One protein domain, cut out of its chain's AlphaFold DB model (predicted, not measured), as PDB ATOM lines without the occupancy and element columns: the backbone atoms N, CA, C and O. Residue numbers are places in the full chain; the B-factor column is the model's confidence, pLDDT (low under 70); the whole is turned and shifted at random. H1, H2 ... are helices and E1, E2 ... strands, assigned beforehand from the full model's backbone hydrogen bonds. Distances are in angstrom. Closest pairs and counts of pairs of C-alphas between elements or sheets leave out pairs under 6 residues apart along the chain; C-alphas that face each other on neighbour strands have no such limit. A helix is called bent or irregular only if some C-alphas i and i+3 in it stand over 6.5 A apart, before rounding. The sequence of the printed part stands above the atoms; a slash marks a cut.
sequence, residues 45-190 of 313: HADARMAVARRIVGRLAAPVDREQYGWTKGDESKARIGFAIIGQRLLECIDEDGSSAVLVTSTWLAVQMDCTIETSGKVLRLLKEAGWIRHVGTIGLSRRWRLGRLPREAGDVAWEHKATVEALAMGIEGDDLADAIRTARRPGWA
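Overview. This is residues 45 to 190 of the 313 residues of an uncharacterized protein of Microbacterium agarici (UniProt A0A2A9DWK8). The long helix H3 runs through the middle of a rounded body, with H1 side by side with it and running the opposite way. The small sheet of E1, E3 and E2 makes a wall on one side of H3, H8 crosses H3 on the other side, H5 packs across its residues 75 to 83, and H6 and H7 pack on H1. The printed part has 146 residues, in the order H1 H2 H3 E1 H4 H5 E2 E3 H6 H7 H8 H9; the sheet, E1 - E3 - E2, is antiparallel and the class is mostly helix. The whole is compact, with a radius of gyration of the C-alphas of 14.3 A and spans of 37 by 37 by 31 A.

Along the chain. H1, residues 46 to 61, begins at C-alpha 46 (-0.972, -55.086, 75.690) and is 21.8 A long. H2 is residues 66 to 69. H3, residues 73 to 97, measures 35.9 A from C-alpha 73 (-31.606, -42.096, 66.548). E1 is residues 102 to 104, H4 106 to 112, and H5 117 to 129, 18.2 A long. E2, residues 133 to 139, and E3, residues 142 to 147, are 17.0 A and 16.4 A long. H6 is residues 152 to 160, H7 162 to 170, and H8 176 to 185, irregular, with C-alphas 182 and 185 7.3 A apart. H9, residues 187 to 190, ends at C-alpha 190 (-26.052, -41.861, 85.223).

Arrangement. H1 and H3 touch at a shallow tilt of 9 degrees, opposite ways, closest at the C-alphas of Ile 56 and Gly 87, 6.1 A. H1 touches H6 with residues 54 to 61 alone, closest at Gly 58 and Ala 158, C-alphas 4.2 A apart. H1 touches H7 at a steep tilt of 51 degrees, the closest C-alphas, of Met 50 and Ala 169, being 5.0 A apart. H2 is close to H3 but not clearly touching, the closest C-alphas, of Arg 66 and Glu 76, being 7.5 A apart. H3 and H5 are on one face of the sheet, two layers, helices over a sheet; H3 runs across the strands at a height over the sheet of 8.5 A. E1 pairs with E3 through N 102 and O 145, 2.8 A; the hairpin of E2 and E3 has N 136 and O 144 within hydrogen-bond range, 2.9 A. E1, H4 H5, E2 form a split strand-helix-strand unit, two strands of one sheet with the helices between them along the chain and E3 between them in the sheet; its crossover is right-handed. H4 touches H5, about perpendicular at 76 degrees, with the C-alphas of Ser 106 and Gly 121 closest at 5.0 A. H8 touches H3 with H3 residues 81 to 88 alone, the C-alphas of Ile 85 and Arg 185 being closest at 5.6 A. H9 and H8 meet only through their link. Every O i to N i+4 pair is within hydrogen-bond range in H1, H3, H4, H5, H6 and H7, and 4 of 6 in H8; H2 and H9 are too short for such a pair.

Size, cuts and confidence. The C-alphas of Gly 140 and Glu 160, the two farthest apart, are 40.4 A apart. The printed part has no cut, and the links named from H1 to H9 are tight. The mean pLDDT of the printed part is 86.4; residues 141, 174, 176, 187 to 188 and 190 are under 70.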
ATOM      1  N   HIS A  45      -0.663 -58.334  78.418       74.00
ATOM      2  CA  HIS A  45      -1.975 -58.188  77.763       74.00
ATOM      3  C   HIS A  45      -2.097 -56.971  76.832       74.00
ATOM      4  O   HIS A  45      -3.197 -56.651  76.375       74.00
ATOM      5  N   ALA A  46      -0.984 -56.309  76.500       74.62
ATOM      6  CA  ALA A  46      -0.972 -55.086  75.690       74.62
ATOM      7  C   ALA A  46      -1.678 -55.259  74.330       74.62
ATOM      8  O   ALA A  46      -2.517 -54.436  73.959       74.62
ATOM      9  N   ASP A  47      -1.433 -56.371  73.632       79.19
ATOM     10  CA  ASP A  47      -2.074 -56.668  72.344       79.19
ATOM     11  C   ASP A  47      -3.593 -56.854  72.471       79.19
ATOM     12  O   ASP A  47      -4.367 -56.420  71.610       79.19
ATOM     13  N   ALA A  48      -4.044 -57.473  73.566       84.19
ATOM     14  CA  ALA A  48      -5.463 -57.665  73.843       84.19
ATOM     15  C   ALA A  48      -6.153 -56.326  74.143       84.19
ATOM     16  O   ALA A  48      -7.228 -56.061  73.590       84.19
ATOM     17  N   ARG A  49      -5.512 -55.459  74.942       86.00
ATOM     18  CA  ARG A  49      -5.986 -54.093  75.227       86.00
ATOM     19  C   ARG A  49      -6.075 -53.274  73.948       86.00
ATOM     20  O   ARG A  49      -7.125 -52.705  73.666       86.00
ATOM     21  N   MET A  50      -5.032 -53.307  73.119       86.81
ATOM     22  CA  MET A  50      -4.989 -52.612  71.833       86.81
ATOM     23  C   MET A  50      -6.113 -53.074  70.899       86.81
ATOM     24  O   MET A  50      -6.831 -52.264  70.309       86.81
ATOM     25  N   ALA A  51      -6.335 -54.387  70.804       89.12
ATOM     26  CA  ALA A  51      -7.406 -54.949  69.990       89.12
ATOM     27  C   ALA A  51      -8.805 -54.548  70.488       89.12
ATOM     28  O   ALA A  51      -9.718 -54.361  69.677       89.12
ATOM     29  N   VAL A  52      -9.002 -54.434  71.804       93.94
ATOM     30  CA  VAL A  52     -10.265 -53.976  72.398       93.94
ATOM     31  C   VAL A  52     -10.449 -52.474  72.215       93.94
ATOM     32  O   VAL A  52     -11.490 -52.078  71.694       93.94
ATOM     33  N   ALA A  53      -9.446 -51.654  72.526       94.12
ATOM     34  CA  ALA A  53      -9.471 -50.209  72.323       94.12
ATOM     35  C   ALA A  53      -9.774 -49.852  70.862       94.12
ATOM     36  O   ALA A  53     -10.668 -49.052  70.597       94.12
ATOM     37  N   ARG A  54      -9.145 -50.546  69.901       93.06
ATOM     38  CA  ARG A  54      -9.428 -50.369  68.469       93.06
ATOM     39  C   ARG A  54     -10.892 -50.637  68.129       93.06
ATOM     40  O   ARG A  54     -11.492 -49.902  67.349       93.06
ATOM     41  N   ARG A  55     -11.490 -51.690  68.702       95.88
ATOM     42  CA  ARG A  55     -12.918 -52.001  68.502       95.88
ATOM     43  C   ARG A  55     -13.817 -50.952  69.142       95.88
ATOM     44  O   ARG A  55     -14.852 -50.641  68.562       95.88
ATOM     45  N   ILE A  56     -13.436 -50.444  70.314       96.44
ATOM     46  CA  ILE A  56     -14.189 -49.419  71.035       96.44
ATOM     47  C   ILE A  56     -14.209 -48.127  70.223       96.44
ATOM     48  O   ILE A  56     -15.282 -47.697  69.808       96.44
ATOM     49  N   VAL A  57     -13.034 -47.568  69.929       95.12
ATOM     50  CA  VAL A  57     -12.889 -46.318  69.170       95.12
ATOM     51  C   VAL A  57     -13.522 -46.461  67.792       95.12
ATOM     52  O   VAL A  57     -14.387 -45.668  67.442       95.12
ATOM     53  N   GLY A  58     -13.202 -47.528  67.053       93.56
ATOM     54  CA  GLY A  58     -13.748 -47.740  65.714       93.56
ATOM     55  C   GLY A  58     -15.272 -47.791  65.679       93.56
ATOM     56  O   GLY A  58     -15.884 -47.199  64.802       93.56
ATOM     57  N   ARG A  59     -15.925 -48.456  66.641       94.56
ATOM     58  CA  ARG A  59     -17.397 -48.503  66.690       94.56
ATOM     59  C   ARG A  59     -18.023 -47.218  67.219       94.56
ATOM     60  O   ARG A  59     -19.116 -46.876  66.783       94.56
ATOM     61  N   LEU A  60     -17.375 -46.535  68.159       94.62
ATOM     62  CA  LEU A  60     -17.898 -45.299  68.737       94.62
ATOM     63  C   LEU A  60     -17.734 -44.092  67.810       94.62
ATOM     64  O   LEU A  60     -18.620 -43.241  67.820       94.62
ATOM     65  N   ALA A  61     -16.671 -44.056  67.008       91.31
ATOM     66  CA  ALA A  61     -16.381 -42.988  66.058       91.31
ATOM     67  C   ALA A  61     -17.030 -43.217  64.683       91.31
ATOM     68  O   ALA A  61     -17.489 -42.265  64.060       91.31
ATOM     69  N   ALA A  62     -17.125 -44.467  64.210       90.69
ATOM     70  CA  ALA A  62     -17.698 -44.733  62.893       90.69
ATOM     71  C   ALA A  62     -19.207 -44.416  62.834       90.69
ATOM     72  O   ALA A  62     -19.930 -44.631  63.824       90.69
ATOM     73  N   PRO A  63     -19.713 -43.957  61.674       86.75
ATOM     74  CA  PRO A  63     -21.144 -43.790  61.453       86.75
ATOM     75  C   PRO A  63     -21.871 -45.141  61.540       86.75
ATOM     76  O   PRO A  63     -21.324 -46.186  61.184       86.75
ATOM     77  N   VAL A  64     -23.113 -45.130  62.036       87.50
ATOM     78  CA  VAL A  64     -23.993 -46.308  61.996       87.50
ATOM     79  C   VAL A  64     -24.923 -46.185  60.801       87.50
ATOM     80  O   VAL A  64     -25.666 -45.206  60.703       87.50
ATOM     81  N   ASP A  65     -24.956 -47.212  59.954       87.62
ATOM     82  CA  ASP A  65     -26.039 -47.385  58.989       87.62
ATOM     83  C   ASP A  65     -27.324 -47.789  59.729       87.62
ATOM     84  O   ASP A  65     -27.582 -48.954  60.035       87.62
ATOM     85  N   ARG A  66     -28.116 -46.783  60.100       87.88
ATOM     86  CA  ARG A  66     -29.368 -46.989  60.831       87.88
ATOM     87  C   ARG A  66     -30.427 -47.695  59.995       87.88
ATOM     88  O   ARG A  66     -31.258 -48.387  60.576       87.88
ATOM     89  N   GLU A  67     -30.420 -47.497  58.680       88.38
ATOM     90  CA  GLU A  67     -31.425 -48.069  57.783       88.38
ATOM     91  C   GLU A  67     -31.234 -49.577  57.685       88.38
ATOM     92  O   GLU A  67     -32.198 -50.324  57.862       88.38
ATOM     93  N   GLN A  68     -29.982 -50.028  57.560       89.31
ATOM     94  CA  GLN A  68     -29.631 -51.447  57.582       89.31
ATOM     95  C   GLN A  68     -30.158 -52.172  58.829       89.31
ATOM     96  O   GLN A  68     -30.586 -53.324  58.742       89.31
ATOM     97  N   TYR A  69     -30.120 -51.521  59.993       88.31
ATOM     98  CA  TYR A  69     -30.541 -52.132  61.257       88.31
ATOM     99  C   TYR A  69     -31.977 -51.785  61.679       88.31
ATOM    100  O   TYR A  69     -32.439 -52.280  62.708       88.31
ATOM    101  N   GLY A  70     -32.684 -50.927  60.936       90.50
ATOM    102  CA  GLY A  70     -33.995 -50.406  61.337       90.50
ATOM    103  C   GLY A  70     -33.963 -49.606  62.647       90.50
ATOM    104  O   GLY A  70     -34.908 -49.656  63.433       90.50
ATOM    105  N   TRP A  71     -32.857 -48.912  62.937       93.25
ATOM    106  CA  TRP A  71     -32.653 -48.202  64.202       93.25
ATOM    107  C   TRP A  71     -33.162 -46.766  64.158       93.25
ATOM    108  O   TRP A  71     -32.886 -46.002  63.234       93.25
ATOM    109  N   THR A  72     -33.810 -46.336  65.240       92.25
ATOM    110  CA  THR A  72     -34.034 -44.906  65.473       92.25
ATOM    111  C   THR A  72     -32.752 -44.227  65.977       92.25
ATOM    112  O   THR A  72     -31.869 -44.874  66.545       92.25
ATOM    113  N   LYS A  73     -32.664 -42.892  65.880       90.44
ATOM    114  CA  LYS A  73     -31.606 -42.096  66.548       90.44
ATOM    115  C   LYS A  73     -31.496 -42.399  68.052       90.44
ATOM    116  O   LYS A  73     -30.407 -42.434  68.625       90.44
ATOM    117  N   GLY A  74     -32.638 -42.650  68.697       90.94
ATOM    118  CA  GLY A  74     -32.696 -43.021  70.108       90.94
ATOM    119  C   GLY A  74     -32.110 -44.406  70.390       90.94
ATOM    120  O   GLY A  74     -31.445 -44.574  71.413       90.94
ATOM    121  N   ASP A  75     -32.329 -45.374  69.497       93.88
ATOM    122  CA  ASP A  75     -31.734 -46.710  69.597       93.88
ATOM    123  C   ASP A  75     -30.222 -46.653  69.370       93.88
ATOM    124  O   ASP A  75     -29.479 -47.210  70.174       93.88
ATOM    125  N   GLU A  76     -29.763 -45.894  68.368       94.00
ATOM    126  CA  GLU A  76     -28.337 -45.649  68.124       94.00
ATOM    127  C   GLU A  76     -27.652 -45.050  69.364       94.00
ATOM    128  O   GLU A  76     -26.632 -45.566  69.824       94.00
ATOM    129  N   SER A  77     -28.248 -44.010  69.961       93.19
ATOM    130  CA  SER A  77     -27.732 -43.395  71.190       93.19
ATOM    131  C   SER A  77     -27.570 -44.416  72.319       93.19
ATOM    132  O   SER A  77     -26.509 -44.512  72.936       93.19
ATOM    133  N   LYS A  78     -28.620 -45.202  72.590       94.38
ATOM    134  CA  LYS A  78     -28.609 -46.209  73.661       94.38
ATOM    135  C   LYS A  78     -27.608 -47.331  73.376       94.38
ATOM    136  O   LYS A  78     -26.938 -47.785  74.301       94.38
ATOM    137  N   ALA A  79     -27.485 -47.752  72.116       95.56
ATOM    138  CA  ALA A  79     -26.514 -48.750  71.688       95.56
ATOM    139  C   ALA A  79     -25.078 -48.255  71.914       95.56
ATOM    140  O   ALA A  79     -24.298 -48.957  72.550       95.56
ATOM    141  N   ARG A  80     -24.735 -47.030  71.494       95.75
ATOM    142  CA  ARG A  80     -23.391 -46.460  71.706       95.75
ATOM    143  C   ARG A  80     -23.032 -46.336  73.187       95.75
ATOM    144  O   ARG A  80     -21.939 -46.739  73.572       95.75
ATOM    145  N   ILE A  81     -23.965 -45.869  74.021       95.38
ATOM    146  CA  ILE A  81     -23.788 -45.806  75.482       95.38
ATOM    147  C   ILE A  81     -23.529 -47.199  76.062       95.38
ATOM    148  O   ILE A  81     -22.514 -47.423  76.721       95.38
ATOM    149  N   GLY A  82     -24.416 -48.160  75.782       95.81
ATOM    150  CA  GLY A  82     -24.270 -49.520  76.297       95.81
ATOM    151  C   GLY A  82     -22.978 -50.187  75.819       95.81
ATOM    152  O   GLY A  82     -22.308 -50.870  76.589       95.81
ATOM    153  N   PHE A  83     -22.588 -49.950  74.567       97.25
ATOM    154  CA  PHE A  83     -21.347 -50.465  74.008       97.25
ATOM    155  C   PHE A  83     -20.109 -49.876  74.687       97.25
ATOM    156  O   PHE A  83     -19.194 -50.633  75.002       97.25
ATOM    157  N   ALA A  84     -20.086 -48.570  74.962       96.19
ATOM    158  CA  ALA A  84     -18.982 -47.938  75.681       96.19
ATOM    159  C   ALA A  84     -18.836 -48.488  77.106       96.19
ATOM    160  O   ALA A  84     -17.731 -48.837  77.509       96.19
ATOM    161  N   ILE A  85     -19.948 -48.667  77.829       94.88
ATOM    162  CA  ILE A  85     -19.963 -49.277  79.168       94.88
ATOM    163  C   ILE A  85     -19.402 -50.707  79.129       94.88
ATOM    164  O   ILE A  85     -18.529 -51.063  79.921       94.88
ATOM    165  N   ILE A  86     -19.865 -51.536  78.189       95.50
ATOM    166  CA  ILE A  86     -19.389 -52.921  78.037       95.50
ATOM    167  C   ILE A  86     -17.909 -52.948  77.631       95.50
ATOM    168  O   ILE A  86     -17.149 -53.770  78.141       95.50
ATOM    169  N   GLY A  87     -17.500 -52.058  76.724       95.00
ATOM    170  CA  GLY A  87     -16.122 -51.912  76.266       95.00
ATOM    171  C   GLY A  87     -15.170 -51.529  77.396       95.00
ATOM    172  O   GLY A  87     -14.145 -52.182  77.561       95.00
ATOM    173  N   GLN A  88     -15.544 -50.543  78.215       91.88
ATOM    174  CA  GLN A  88     -14.773 -50.137  79.392       91.88
ATOM    175  C   GLN A  88     -14.636 -51.268  80.408       91.88
ATOM    176  O   GLN A  88     -13.527 -51.585  80.823       91.88
ATOM    177  N   ARG A  89     -15.732 -51.967  80.739       91.62
ATOM    178  CA  ARG A  89     -15.640 -53.117  81.652       91.62
ATOM    179  C   ARG A  89     -14.757 -54.232  81.088       91.62
ATOM    180  O   ARG A  89     -14.108 -54.934  81.853       91.62
ATOM    181  N   LEU A  90     -14.729 -54.418  79.768       92.69
ATOM    182  CA  LEU A  90     -13.836 -55.398  79.157       92.69
ATOM    183  C   LEU A  90     -12.360 -54.990  79.273       92.69
ATOM    184  O   LEU A  90     -11.543 -55.868  79.521       92.69
ATOM    185  N   LEU A  91     -12.026 -53.705  79.111       91.06
ATOM    186  CA  LEU A  91     -10.661 -53.214  79.347       91.06
ATOM    187  C   LEU A  91     -10.232 -53.471  80.799       91.06
ATOM    188  O   LEU A  91      -9.164 -54.032  81.010       91.06
ATOM    189  N   GLU A  92     -11.101 -53.183  81.772       88.44
ATOM    190  CA  GLU A  92     -10.844 -53.496  83.186       88.44
ATOM    191  C   GLU A  92     -10.630 -54.995  83.426       88.44
ATOM    192  O   GLU A  92      -9.698 -55.375  84.121       88.44
ATOM    193  N   CYS A  93     -11.456 -55.872  82.842       86.00
ATOM    194  CA  CYS A  93     -11.264 -57.318  82.996       86.00
ATOM    195  C   CYS A  93      -9.940 -57.799  82.387       86.00
ATOM    196  O   CYS A  93      -9.300 -58.677  82.947       86.00
ATOM    197  N   ILE A  94      -9.496 -57.226  81.265       85.94
ATOM    198  CA  ILE A  94      -8.181 -57.568  80.704       85.94
ATOM    199  C   ILE A  94      -7.061 -57.202  81.684       85.94
ATOM    200  O   ILE A  94      -6.115 -57.973  81.822       85.94
ATOM    201  N   ASP A  95      -7.190 -56.072  82.377       80.81
ATOM    202  CA  ASP A  95      -6.216 -55.621  83.373       80.81
ATOM    203  C   ASP A  95      -6.282 -56.455  84.670       80.81
ATOM    204  O   ASP A  95      -5.250 -56.727  85.277       80.81
ATOM    205  N   GLU A  96      -7.478 -56.894  85.078       80.62
ATOM    206  CA  GLU A  96      -7.707 -57.706  86.285       80.62
ATOM    207  C   GLU A  96      -7.228 -59.165  86.130       80.62
ATOM    208  O   GLU A  96      -6.588 -59.702  87.035       80.62
ATOM    209  N   ASP A  97      -7.584 -59.841  85.031       79.38
ATOM    210  CA  ASP A  97      -7.392 -61.293  84.880       79.38
ATOM    211  C   ASP A  97      -7.053 -61.762  83.450       79.38
ATOM    212  O   ASP A  97      -7.065 -62.966  83.168       79.38
ATOM    213  N   GLY A  98      -6.764 -60.835  82.530       75.56
ATOM    214  CA  GLY A  98      -6.461 -61.154  81.132       75.56
ATOM    215  C   GLY A  98      -7.663 -61.667  80.333       75.56
ATOM    216  O   GLY A  98      -7.499 -62.192  79.224       75.56
ATOM    217  N   SER A  99      -8.889 -61.556  80.859       80.56
ATOM    218  CA  SER A  99     -10.067 -62.117  80.202       80.56
ATOM    219  C   SER A  99     -10.429 -61.377  78.914       80.56
ATOM    220  O   SER A  99     -10.689 -60.178  78.881       80.56
ATOM    221  N   SER A 100     -10.607 -62.134  77.830       81.44
ATOM    222  CA  SER A 100     -11.077 -61.606  76.543       81.44
ATOM    223  C   SER A 100     -12.602 -61.417  76.462       81.44
ATOM    224  O   SER A 100     -13.145 -61.216  75.369       81.44
ATOM    225  N   ALA A 101     -13.327 -61.593  77.570       88.31
ATOM    226  CA  ALA A 101     -14.781 -61.492  77.610       88.31
ATOM    227  C   ALA A 101     -15.308 -61.035  78.977       88.31
ATOM    228  O   ALA A 101     -14.769 -61.377  80.025       88.31
ATOM    229  N   VAL A 102     -16.436 -60.331  78.961       89.94
ATOM    230  CA  VAL A 102     -17.054 -59.717  80.137       89.94
ATOM    231  C   VAL A 102     -18.406 -60.355  80.445       89.94
ATOM    232  O   VAL A 102     -19.179 -60.699  79.547       89.94
ATOM    233  N   LEU A 103     -18.702 -60.543  81.727       88.38
ATOM    234  CA  LEU A 103     -19.996 -61.032  82.192       88.38
ATOM    235  C   LEU A 103     -20.954 -59.847  82.364       88.38
ATOM    236  O   LEU A 103     -20.726 -58.988  83.209       88.38
ATOM    237  N   VAL A 104     -22.011 -59.795  81.549       86.88
ATOM    238  CA  VAL A 104     -22.969 -58.676  81.529       86.88
ATOM    239  C   VAL A 104     -24.388 -59.226  81.549       86.88
ATOM    240  O   VAL A 104     -24.804 -59.965  80.648       86.88
ATOM    241  N   THR A 105     -25.140 -58.848  82.580       86.44
ATOM    242  CA  THR A 105     -26.582 -59.098  82.695       86.44
ATOM    243  C   THR A 105     -27.365 -57.842  82.328       86.44
ATOM    244  O   THR A 105     -26.842 -56.730  82.432       86.44
ATOM    245  N   SER A 106     -28.631 -57.999  81.928       85.06
ATOM    246  CA  SER A 106     -29.517 -56.847  81.708       85.06
ATOM    247  C   SER A 106     -29.662 -56.022  82.988       85.06
ATOM    248  O   SER A 106     -29.565 -54.808  82.937       85.06
ATOM    249  N   THR A 107     -29.789 -56.665  84.152       80.19
ATOM    250  CA  THR A 107     -29.881 -55.971  85.446       80.19
ATOM    251  C   THR A 107     -28.637 -55.140  85.749       80.19
ATOM    252  O   THR A 107     -28.757 -53.986  86.145       80.19
ATOM    253  N   TRP A 108     -27.440 -55.688  85.531       87.12
ATOM    254  CA  TRP A 108     -26.202 -54.935  85.732       87.12
ATOM    255  C   TRP A 108     -26.121 -53.744  84.775       87.12
ATOM    256  O   TRP A 108     -25.831 -52.630  85.201       87.12
ATOM    257  N   LEU A 109     -26.444 -53.953  83.494       87.44
ATOM    258  CA  LEU A 109     -26.392 -52.881  82.503       87.44
ATOM    259  C   LEU A 109     -27.450 -51.802  82.776       87.44
ATOM    260  O   LEU A 109     -27.164 -50.626  82.598       87.44
ATOM    261  N   ALA A 110     -28.641 -52.186  83.242       79.81
ATOM    262  CA  ALA A 110     -29.703 -51.271  83.657       79.81
ATOM    263  C   ALA A 110     -29.228 -50.297  84.733       79.81
ATOM    264  O   ALA A 110     -29.465 -49.102  84.606       79.81
ATOM    265  N   VAL A 111     -28.505 -50.806  85.737       77.19
ATOM    266  CA  VAL A 111     -27.914 -49.986  86.800       77.19
ATOM    267  C   VAL A 111     -26.906 -49.015  86.202       77.19
ATOM    268  O   VAL A 111     -27.049 -47.818  86.395       77.19
ATOM    269  N   GLN A 112     -25.937 -49.504  85.420       85.06
ATOM    270  CA  GLN A 112     -24.915 -48.640  84.811       85.06
ATOM    271  C   GLN A 112     -25.509 -47.576  83.873       85.06
ATOM    272  O   GLN A 112     -24.910 -46.524  83.683       85.06
ATOM    273  N   MET A 113     -26.660 -47.864  83.259       84.69
ATOM    274  CA  MET A 113     -27.332 -46.974  82.316       84.69
ATOM    275  C   MET A 113     -28.404 -46.068  82.944       84.69
ATOM    276  O   MET A 113     -29.034 -45.320  82.199       84.69
ATOM    277  N   ASP A 114     -28.652 -46.193  84.251       81.44
ATOM    278  CA  ASP A 114     -29.815 -45.638  84.958       81.44
ATOM    279  C   ASP A 114     -31.129 -45.784  84.166       81.44
ATOM    280  O   ASP A 114     -31.772 -44.834  83.721       81.44
ATOM    281  N   CYS A 115     -31.491 -47.032  83.861       83.75
ATOM    282  CA  CYS A 115     -32.683 -47.323  83.071       83.75
ATOM    283  C   CYS A 115     -33.360 -48.625  83.499       83.75
ATOM    284  O   CYS A 115     -32.877 -49.363  84.353       83.75
ATOM    285  N   THR A 116     -34.496 -48.946  82.876       83.31
ATOM    286  CA  THR A 116     -35.214 -50.192  83.166       83.31
ATOM    287  C   THR A 116     -34.466 -51.431  82.650       83.31
ATOM    288  O   THR A 116     -33.739 -51.394  81.650       83.31
ATOM    289  N   ILE A 117     -34.700 -52.581  83.294       83.69
ATOM    290  CA  ILE A 117     -34.166 -53.888  82.857       83.69
ATOM    291  C   ILE A 117     -34.623 -54.225  81.430       83.69
ATOM    292  O   ILE A 117     -33.864 -54.786  80.642       83.69
ATOM    293  N   GLU A 118     -35.845 -53.840  81.064       87.81
ATOM    294  CA  GLU A 118     -36.351 -54.005  79.702       87.81
ATOM    295  C   GLU A 118     -35.544 -53.176  78.692       87.81
ATOM    296  O   GLU A 118     -35.131 -53.691  77.650       87.81
ATOM    297  N   THR A 119     -35.248 -51.914  79.022       89.62
ATOM    298  CA  THR A 119     -34.472 -51.018  78.153       89.62
ATOM    299  C   THR A 119     -33.053 -51.536  77.942       89.62
ATOM    300  O   THR A 119     -32.601 -51.640  76.803       89.62
ATOM    301  N   SER A 120     -32.352 -51.914  79.009       89.38
ATOM    302  CA  SER A 120     -31.009 -52.505  78.906       89.38
ATOM    303  C   SER A 120     -31.018 -53.860  78.182       89.38
ATOM    304  O   SER A 120     -30.126 -54.144  77.381       89.38
ATOM    305  N   GLY A 121     -32.062 -54.673  78.376       91.75
ATOM    306  CA  GLY A 121     -32.285 -55.906  77.625       91.75
ATOM    307  C   GLY A 121     -32.470 -55.656  76.125       91.75
ATOM    308  O   GLY A 121     -31.906 -56.388  75.306       91.75
ATOM    309  N   LYS A 122     -33.197 -54.594  75.749       96.00
ATOM    310  CA  LYS A 122     -33.292 -54.120  74.360       96.00
ATOM    311  C   LYS A 122     -31.922 -53.679  73.836       96.00
ATOM    312  O   LYS A 122     -31.558 -54.074  72.736       96.00
ATOM    313  N   VAL A 123     -31.128 -52.946  74.616       96.62
ATOM    314  CA  VAL A 123     -29.774 -52.511  74.213       96.62
ATOM    315  C   VAL A 123     -28.848 -53.694  73.938       96.62
ATOM    316  O   VAL A 123     -28.214 -53.738  72.886       96.62
ATOM    317  N   LEU A 124     -28.811 -54.696  74.822       95.62
ATOM    318  CA  LEU A 124     -28.021 -55.913  74.590       95.62
ATOM    319  C   LEU A 124     -28.451 -56.644  73.314       95.62
ATOM    320  O   LEU A 124     -27.611 -57.212  72.615       95.62
ATOM    321  N   ARG A 125     -29.750 -56.627  73.001       95.94
ATOM    322  CA  ARG A 125     -30.292 -57.205  71.770       95.94
ATOM    323  C   ARG A 125     -29.818 -56.439  70.536       95.94
ATOM    324  O   ARG A 125     -29.227 -57.069  69.667       95.94
ATOM    325  N   LEU A 126     -29.965 -55.111  70.523       96.00
ATOM    326  CA  LEU A 126     -29.493 -54.243  69.437       96.00
ATOM    327  C   LEU A 126     -27.997 -54.470  69.166       96.00
ATOM    328  O   LEU A 126     -27.592 -54.755  68.042       96.00
ATOM    329  N   LEU A 127     -27.170 -54.439  70.214       96.62
ATOM    330  CA  LEU A 127     -25.725 -54.643  70.094       96.62
ATOM    331  C   LEU A 127     -25.356 -56.030  69.560       96.62
ATOM    332  O   LEU A 127     -24.365 -56.173  68.839       96.62
ATOM    333  N   LYS A 128     -26.126 -57.059  69.926       95.69
ATOM    334  CA  LYS A 128     -25.932 -58.420  69.423       95.69
ATOM    335  C   LYS A 128     -26.339 -58.527  67.952       95.69
ATOM    336  O   LYS A 128     -25.590 -59.114  67.178       95.69
ATOM    337  N   GLU A 129     -27.494 -57.981  67.579       94.19
ATOM    338  CA  GLU A 129     -28.034 -58.011  66.211       94.19
ATOM    339  C   GLU A 129     -27.131 -57.257  65.231       94.19
ATOM    340  O   GLU A 129     -26.795 -57.795  64.180       94.19
ATOM    341  N   ALA A 130     -26.613 -56.090  65.620       93.00
ATOM    342  CA  ALA A 130     -25.613 -55.364  64.832       93.00
ATOM    343  C   ALA A 130     -24.212 -56.014  64.860       93.00
ATOM    344  O   ALA A 130     -23.273 -55.542  64.212       93.00
ATOM    345  N   GLY A 131     -24.023 -57.087  65.637       93.88
ATOM    346  CA  GLY A 131     -22.751 -57.799  65.756       93.88
ATOM    347  C   GLY A 131     -21.646 -57.003  66.454       93.88
ATOM    348  O   GLY A 131     -20.468 -57.332  66.295       93.88
ATOM    349  N   TRP A 132     -21.996 -55.963  67.217       95.69
ATOM    350  CA  TRP A 132     -21.056 -55.161  68.009       95.69
ATOM    351  C   TRP A 132     -20.580 -55.924  69.240       95.69
ATOM    352  O   TRP A 132     -19.432 -55.776  69.655       95.69
ATOM    353  N   ILE A 133     -21.432 -56.799  69.774       96.38
ATOM    354  CA  ILE A 133     -21.074 -57.787  70.789       96.38
ATOM    355  C   ILE A 133     -21.447 -59.188  70.314       96.38
ATOM    356  O   ILE A 133     -22.334 -59.383  69.485       96.38
ATOM    357  N   ARG A 134     -20.773 -60.197  70.861       95.56
ATOM    358  CA  ARG A 134     -21.070 -61.608  70.608       95.56
ATOM    359  C   ARG A 134     -21.175 -62.355  71.918       95.56
ATOM    360  O   ARG A 134     -20.320 -62.211  72.788       95.56
ATOM    361  N   HIS A 135     -22.199 -63.186  72.021       92.12
ATOM    362  CA  HIS A 135     -22.353 -64.124  73.125       92.12
ATOM    363  C   HIS A 135     -21.337 -65.261  72.964       92.12
ATOM    364  O   HIS A 135     -21.195 -65.807  71.872       92.12
ATOM    365  N   VAL A 136     -20.589 -65.562  74.025       90.31
ATOM    366  CA  VAL A 136     -19.517 -66.581  74.022       90.31
ATOM    367  C   VAL A 136     -19.847 -67.749  74.946       90.31
ATOM    368  O   VAL A 136     -19.344 -68.849  74.764       90.31
ATOM    369  N   GLY A 137     -20.701 -67.528  75.940       84.94
ATOM    370  CA  GLY A 137     -21.098 -68.560  76.884       84.94
ATOM    371  C   GLY A 137     -22.006 -68.011  77.972       84.94
ATOM    372  O   GLY A 137     -22.275 -66.809  78.039       84.94
ATOM    373  N   THR A 138     -22.488 -68.898  78.827       81.81
ATOM    374  CA  THR A 138     -23.404 -68.559  79.915       81.81
ATOM    375  C   THR A 138     -22.865 -69.151  81.210       81.81
ATOM    376  O   THR A 138     -22.410 -70.291  81.222       81.81
ATOM    377  N   ILE A 139     -22.894 -68.370  82.289       74.50
ATOM    378  CA  ILE A 139     -22.537 -68.799  83.644       74.50
ATOM    379  C   ILE A 139     -23.732 -68.480  84.540       74.50
ATOM    380  O   ILE A 139     -24.025 -67.313  84.806       74.50
ATOM    381  N   GLY A 140     -24.457 -69.518  84.961       72.88
ATOM    382  CA  GLY A 140     -25.736 -69.359  85.657       72.88
ATOM    383  C   GLY A 140     -26.758 -68.620  84.785       72.88
ATOM    384  O   GLY A 140     -26.984 -68.996  83.639       72.88
ATOM    385  N   LEU A 141     -27.341 -67.541  85.313       66.50
ATOM    386  CA  LEU A 141     -28.256 -66.657  84.573       66.50
ATOM    387  C   LEU A 141     -27.528 -65.563  83.769       66.50
ATOM    388  O   LEU A 141     -28.160 -64.781  83.057       66.50
ATOM    389  N   SER A 142     -26.200 -65.499  83.863       71.00
ATOM    390  CA  SER A 142     -25.402 -64.420  83.289       71.00
ATOM    391  C   SER A 142     -24.775 -64.818  81.965       71.00
ATOM    392  O   SER A 142     -24.237 -65.914  81.807       71.00
ATOM    393  N   ARG A 143     -24.802 -63.905  80.994       82.00
ATOM    394  CA  ARG A 143     -24.193 -64.120  79.679       82.00
ATOM    395  C   ARG A 143     -22.813 -63.482  79.635       82.00
ATOM    396  O   ARG A 143     -22.611 -62.361  80.099       82.00
ATOM    397  N   ARG A 144     -21.865 -64.214  79.058       88.06
ATOM    398  CA  ARG A 144     -20.514 -63.745  78.777       88.06
ATOM    399  C   ARG A 144     -20.462 -63.213  77.349       88.06
ATOM    400  O   ARG A 144     -20.829 -63.915  76.401       88.06
ATOM    401  N   TRP A 145     -20.001 -61.980  77.211       92.88
ATOM    402  CA  TRP A 145     -19.964 -61.233  75.966       92.88
ATOM    403  C   TRP A 145     -18.533 -60.862  75.607       92.88
ATOM    404  O   TRP A 145     -17.729 -60.526  76.469       92.88
ATOM    405  N   ARG A 146     -18.225 -60.885  74.316       93.62
ATOM    406  CA  ARG A 146     -17.012 -60.288  73.750       93.62
ATOM    407  C   ARG A 146     -17.401 -59.202  72.765       93.62
ATOM    408  O   ARG A 146     -18.480 -59.284  72.175       93.62
ATOM    409  N   LEU A 147     -16.508 -58.253  72.511       95.31
ATOM    410  CA  LEU A 147     -16.701 -57.337  71.391       95.31
ATOM    411  C   LEU A 147     -16.653 -58.117  70.072       95.31
ATOM    412  O   LEU A 147     -15.869 -59.055  69.893       95.31
ATOM    413  N   GLY A 148     -17.537 -57.752  69.153       92.75
ATOM    414  CA  GLY A 148     -17.575 -58.310  67.816       92.75
ATOM    415  C   GLY A 148     -16.360 -57.905  66.987       92.75
ATOM    416  O   GLY A 148     -15.571 -57.035  67.356       92.75
ATOM    417  N   ARG A 149     -16.197 -58.556  65.832       90.94
ATOM    418  CA  ARG A 149     -15.175 -58.156  64.858       90.94
ATOM    419  C   ARG A 149     -15.487 -56.745  64.362       90.94
ATOM    420  O   ARG A 149     -16.648 -56.417  64.118       90.94
ATOM    421  N   LEU A 150     -14.434 -55.952  64.206       90.56
ATOM    422  CA  LEU A 150     -14.512 -54.632  63.605       90.56
ATOM    423  C   LEU A 150     -14.616 -54.788  62.074       90.56
ATOM    424  O   LEU A 150     -13.750 -55.453  61.497       90.56
ATOM    425  N   PRO A 151     -15.677 -54.271  61.426       89.56
ATOM    426  CA  PRO A 151     -15.770 -54.189  59.972       89.56
ATOM    427  C   PRO A 151     -14.645 -53.324  59.410       89.56
ATOM    428  O   PRO A 151     -14.053 -52.540  60.149       89.56
ATOM    429  N   ARG A 152     -14.369 -53.456  58.109       87.69
ATOM    430  CA  ARG A 152     -13.285 -52.716  57.452       87.69
ATOM    431  C   ARG A 152     -13.453 -51.203  57.607       87.69
ATOM    432  O   ARG A 152     -12.563 -50.579  58.155       87.69
ATOM    433  N   GLU A 153     -14.626 -50.675  57.268       89.31
ATOM    434  CA  GLU A 153     -14.954 -49.243  57.364       89.31
ATOM    435  C   GLU A 153     -14.705 -48.679  58.773       89.31
ATOM    436  O   GLU A 153     -13.985 -47.704  58.952       89.31
ATOM    437  N   ALA A 154     -15.209 -49.350  59.813       89.12
ATOM    438  CA  ALA A 154     -14.955 -48.944  61.198       89.12
ATOM    439  C   ALA A 154     -13.489 -49.162  61.632       89.12
ATOM    440  O   ALA A 154     -13.017 -48.553  62.590       89.12
ATOM    441  N   GLY A 155     -12.774 -50.064  60.958       86.31
ATOM    442  CA  GLY A 155     -11.351 -50.319  61.149       86.31
ATOM    443  C   GLY A 155     -10.451 -49.251  60.538       86.31
ATOM    444  O   GLY A 155      -9.374 -49.032  61.100       86.31
ATOM    445  N   ASP A 156     -10.906 -48.611  59.460       87.31
ATOM    446  CA  ASP A 156     -10.267 -47.465  58.813       87.31
ATOM    447  C   ASP A 156     -10.451 -46.212  59.687       87.31
ATOM    448  O   ASP A 156      -9.468 -45.565  60.037       87.31
ATOM    449  N   VAL A 157     -11.657 -45.975  60.219       89.31
ATOM    450  CA  VAL A 157     -11.890 -44.907  61.217       89.31
ATOM    451  C   VAL A 157     -11.024 -45.111  62.468       89.31
ATOM    452  O   VAL A 157     -10.387 -44.190  62.967       89.31
ATOM    453  N   ALA A 158     -10.929 -46.343  62.982       87.12
ATOM    454  CA  ALA A 158     -10.054 -46.619  64.124       87.12
ATOM    455  C   ALA A 158      -8.565 -46.370  63.823       87.12
ATOM    456  O   ALA A 158      -7.790 -46.139  64.748       87.12
ATOM    457  N   TRP A 159      -8.156 -46.468  62.554       82.31
ATOM    458  CA  TRP A 159      -6.792 -46.176  62.122       82.31
ATOM    459  C   TRP A 159      -6.518 -44.671  62.089       82.31
ATOM    460  O   TRP A 159      -5.454 -44.243  62.527       82.31
ATOM    461  N   GLU A 160      -7.489 -43.866  61.657       85.12
ATOM    462  CA  GLU A 160      -7.417 -42.399  61.738       85.12
ATOM    463  C   GLU A 160      -7.262 -41.924  63.191       85.12
ATOM    464  O   GLU A 160      -6.506 -40.998  63.473       85.12
ATOM    465  N   HIS A 161      -7.882 -42.638  64.134       86.69
ATOM    466  CA  HIS A 161      -7.774 -42.392  65.574       86.69
ATOM    467  C   HIS A 161      -6.715 -43.267  66.278       86.69
ATOM    468  O   HIS A 161      -6.885 -43.631  67.445       86.69
ATOM    469  N   LYS A 162      -5.608 -43.626  65.606       81.44
ATOM    470  CA  LYS A 162      -4.567 -44.508  66.181       81.44
ATOM    471  C   LYS A 162      -4.026 -44.006  67.524       81.44
ATOM    472  O   LYS A 162      -3.885 -44.809  68.441       81.44
ATOM    473  N   ALA A 163      -3.769 -42.702  67.652       79.19
ATOM    474  CA  ALA A 163      -3.273 -42.102  68.894       79.19
ATOM    475  C   ALA A 163      -4.267 -42.288  70.052       79.19
ATOM    476  O   ALA A 163      -3.883 -42.752  71.120       79.19
ATOM    477  N   THR A 164      -5.559 -42.057  69.809       83.88
ATOM    478  CA  THR A 164      -6.630 -42.328  70.776       83.88
ATOM    479  C   THR A 164      -6.715 -43.803  71.142       83.88
ATOM    480  O   THR A 164      -6.925 -44.148  72.304       83.88
ATOM    481  N   VAL A 165      -6.577 -44.700  70.162       86.44
ATOM    482  CA  VAL A 165      -6.592 -46.148  70.404       86.44
ATOM    483  C   VAL A 165      -5.437 -46.549  71.318       86.44
ATOM    484  O   VAL A 165      -5.660 -47.285  72.278       86.44
ATOM    485  N   GLU A 166      -4.233 -46.044  71.050       80.88
ATOM    486  CA  GLU A 166      -3.051 -46.271  71.883       80.88
ATOM    487  C   GLU A 166      -3.233 -45.681  73.279       80.88
ATOM    488  O   GLU A 166      -3.028 -46.387  74.266       80.88
ATOM    489  N   ALA A 167      -3.704 -44.436  73.367       78.81
ATOM    490  CA  ALA A 167      -3.970 -43.778  74.632       78.81
ATOM    491  C   ALA A 167      -4.961 -44.597  75.460       78.81
ATOM    492  O   ALA A 167      -4.641 -45.011  76.577       78.81
ATOM    493  N   LEU A 168      -6.124 -44.926  74.893       88.25
ATOM    494  CA  LEU A 168      -7.154 -45.731  75.542       88.25
ATOM    495  C   LEU A 168      -6.615 -47.094  75.992       88.25
ATOM    496  O   LEU A 168      -6.867 -47.488  77.129       88.25
ATOM    497  N   ALA A 169      -5.863 -47.788  75.133       86.00
ATOM    498  CA  ALA A 169      -5.297 -49.102  75.426       86.00
ATOM    499  C   ALA A 169      -4.235 -49.073  76.526       86.00
ATOM    500  O   ALA A 169      -4.116 -50.043  77.260       86.00
ATOM    501  N   MET A 170      -3.444 -48.004  76.615       79.62
ATOM    502  CA  MET A 170      -2.349 -47.885  77.581       79.62
ATOM    503  C   MET A 170      -2.759 -47.150  78.861       79.62
ATOM    504  O   MET A 170      -1.990 -47.120  79.814       79.62
ATOM    505  N   GLY A 171      -3.962 -46.572  78.902       75.75
ATOM    506  CA  GLY A 171      -4.390 -45.726  80.017       75.75
ATOM    507  C   GLY A 171      -3.696 -44.359  80.049       75.75
ATOM    508  O   GLY A 171      -3.665 -43.736  81.099       75.75
ATOM    509  N   ILE A 172      -3.141 -43.894  78.923       72.19
ATOM    510  CA  ILE A 172      -2.481 -42.583  78.834       72.19
ATOM    511  C   ILE A 172      -3.546 -41.481  78.848       72.19
ATOM    512  O   ILE A 172      -4.467 -41.490  78.024       72.19
ATOM    513  N   GLU A 173      -3.430 -40.553  79.789       71.38
ATOM    514  CA  GLU A 173      -4.289 -39.369  79.905       71.38
ATOM    515  C   GLU A 173      -3.908 -38.291  78.877       71.38
ATOM    516  O   GLU A 173      -2.769 -38.249  78.406       71.38
ATOM    517  N   GLY A 174      -4.851 -37.405  78.537       55.34
ATOM    518  CA  GLY A 174      -4.604 -36.251  77.662       55.34
ATOM    519  C   GLY A 174      -5.062 -36.423  76.212       55.34
ATOM    520  O   GLY A 174      -4.841 -35.529  75.397       55.34
ATOM    521  N   ASP A 175      -5.715 -37.540  75.891       75.38
ATOM    522  CA  ASP A 175      -6.484 -37.695  74.656       75.38
ATOM    523  C   ASP A 175      -7.975 -37.562  74.991       75.38
ATOM    524  O   ASP A 175      -8.558 -38.438  75.633       75.38
ATOM    525  N   ASP A 176      -8.590 -36.464  74.540       68.75
ATOM    526  CA  ASP A 176      -9.970 -36.087  74.879       68.75
ATOM    527  C   ASP A 176     -10.988 -37.191  74.570       68.75
ATOM    528  O   ASP A 176     -11.982 -37.379  75.281       68.75
ATOM    529  N   LEU A 177     -10.766 -37.931  73.483       80.62
ATOM    530  CA  LEU A 177     -11.657 -38.996  73.061       80.62
ATOM    531  C   LEU A 177     -11.478 -40.233  73.944       80.62
ATOM    532  O   LEU A 177     -12.468 -40.787  74.424       80.62
ATOM    533  N   ALA A 178     -10.241 -40.647  74.213       79.88
ATOM    534  CA  ALA A 178      -9.938 -41.754  75.112       79.88
ATOM    535  C   ALA A 178     -10.449 -41.467  76.530       79.88
ATOM    536  O   ALA A 178     -11.091 -42.330  77.135       79.88
ATOM    537  N   ASP A 179     -10.240 -40.247  77.025       79.19
ATOM    538  CA  ASP A 179     -10.697 -39.790  78.336       79.19
ATOM    539  C   ASP A 179     -12.225 -39.786  78.423       79.19
ATOM    540  O   ASP A 179     -12.795 -40.386  79.341       79.19
ATOM    541  N   ALA A 180     -12.916 -39.231  77.421       80.44
ATOM    542  CA  ALA A 180     -14.373 -39.299  77.350       80.44
ATOM    543  C   ALA A 180     -14.867 -40.754  77.400       80.44
ATOM    544  O   ALA A 180     -15.774 -41.067  78.178       80.44
ATOM    545  N   ILE A 181     -14.247 -41.668  76.646       88.25
ATOM    546  CA  ILE A 181     -14.616 -43.091  76.648       88.25
ATOM    547  C   ILE A 181     -14.383 -43.722  78.031       88.25
ATOM    548  O   ILE A 181     -15.257 -44.458  78.493       88.25
ATOM    549  N   ARG A 182     -13.267 -43.436  78.720       83.75
ATOM    550  CA  ARG A 182     -12.984 -43.942  80.086       83.75
ATOM    551  C   ARG A 182     -14.056 -43.542  81.084       83.75
ATOM    552  O   ARG A 182     -14.436 -44.333  81.945       83.75
ATOM    553  N   THR A 183     -14.607 -42.342  80.937       81.88
ATOM    554  CA  THR A 183     -15.635 -41.861  81.861       81.88
ATOM    555  C   THR A 183     -17.009 -42.508  81.668       81.88
ATOM    556  O   THR A 183     -17.863 -42.295  82.517       81.88
ATOM    557  N   ALA A 184     -17.248 -43.317  80.625       82.50
ATOM    558  CA  ALA A 184     -18.587 -43.812  80.261       82.50
ATOM    559  C   ALA A 184     -19.341 -44.552  81.381       82.50
ATOM    560  O   ALA A 184     -20.568 -44.607  81.370       82.50
ATOM    561  N   ARG A 185     -18.612 -45.135  82.340       79.62
ATOM    562  CA  ARG A 185     -19.164 -45.859  83.497       79.62
ATOM    563  C   ARG A 185     -19.210 -45.044  84.787       79.62
ATOM    564  O   ARG A 185     -19.610 -45.583  85.819       79.62
ATOM    565  N   ARG A 186     -18.781 -43.779  84.769       74.31
ATOM    566  CA  ARG A 186     -18.789 -42.947  85.974       74.31
ATOM    567  C   ARG A 186     -20.229 -42.684  86.419       74.31
ATOM    568  O   ARG A 186     -21.045 -42.271  85.592       74.31
ATOM    569  N   PRO A 187     -20.533 -42.870  87.716       57.00
ATOM    570  CA  PRO A 187     -21.885 -42.712  88.242       57.00
ATOM    571  C   PRO A 187     -22.431 -41.298  88.028       57.00
ATOM    572  O   PRO A 187     -23.621 -41.152  87.772       57.00
ATOM    573  N   GLY A 188     -21.569 -40.275  88.017       63.22
ATOM    574  CA  GLY A 188     -21.966 -38.893  87.741       63.22
ATOM    575  C   GLY A 188     -22.639 -38.679  86.378       63.22
ATOM    576  O   GLY A 188     -23.380 -37.719  86.221       63.22
ATOM    577  N   TRP A 189     -22.469 -39.574  85.396       73.62
ATOM    578  CA  TRP A 189     -23.244 -39.498  84.151       73.62
ATOM    579  C   TRP A 189     -24.635 -40.111  84.251       73.62
ATOM    580  O   TRP A 189     -25.511 -39.733  83.481       73.62
ATOM    581  N   ALA A 190     -24.815 -41.103  85.115       66.06
ATOM    582  CA  ALA A 190     -26.052 -41.861  85.223       66.06
ATOM    583  C   ALA A 190     -26.995 -41.250  86.270       66.06
ATOM    584  O   ALA A 190     -28.190 -41.185  86.023       66.06
TER     585      ALA A 190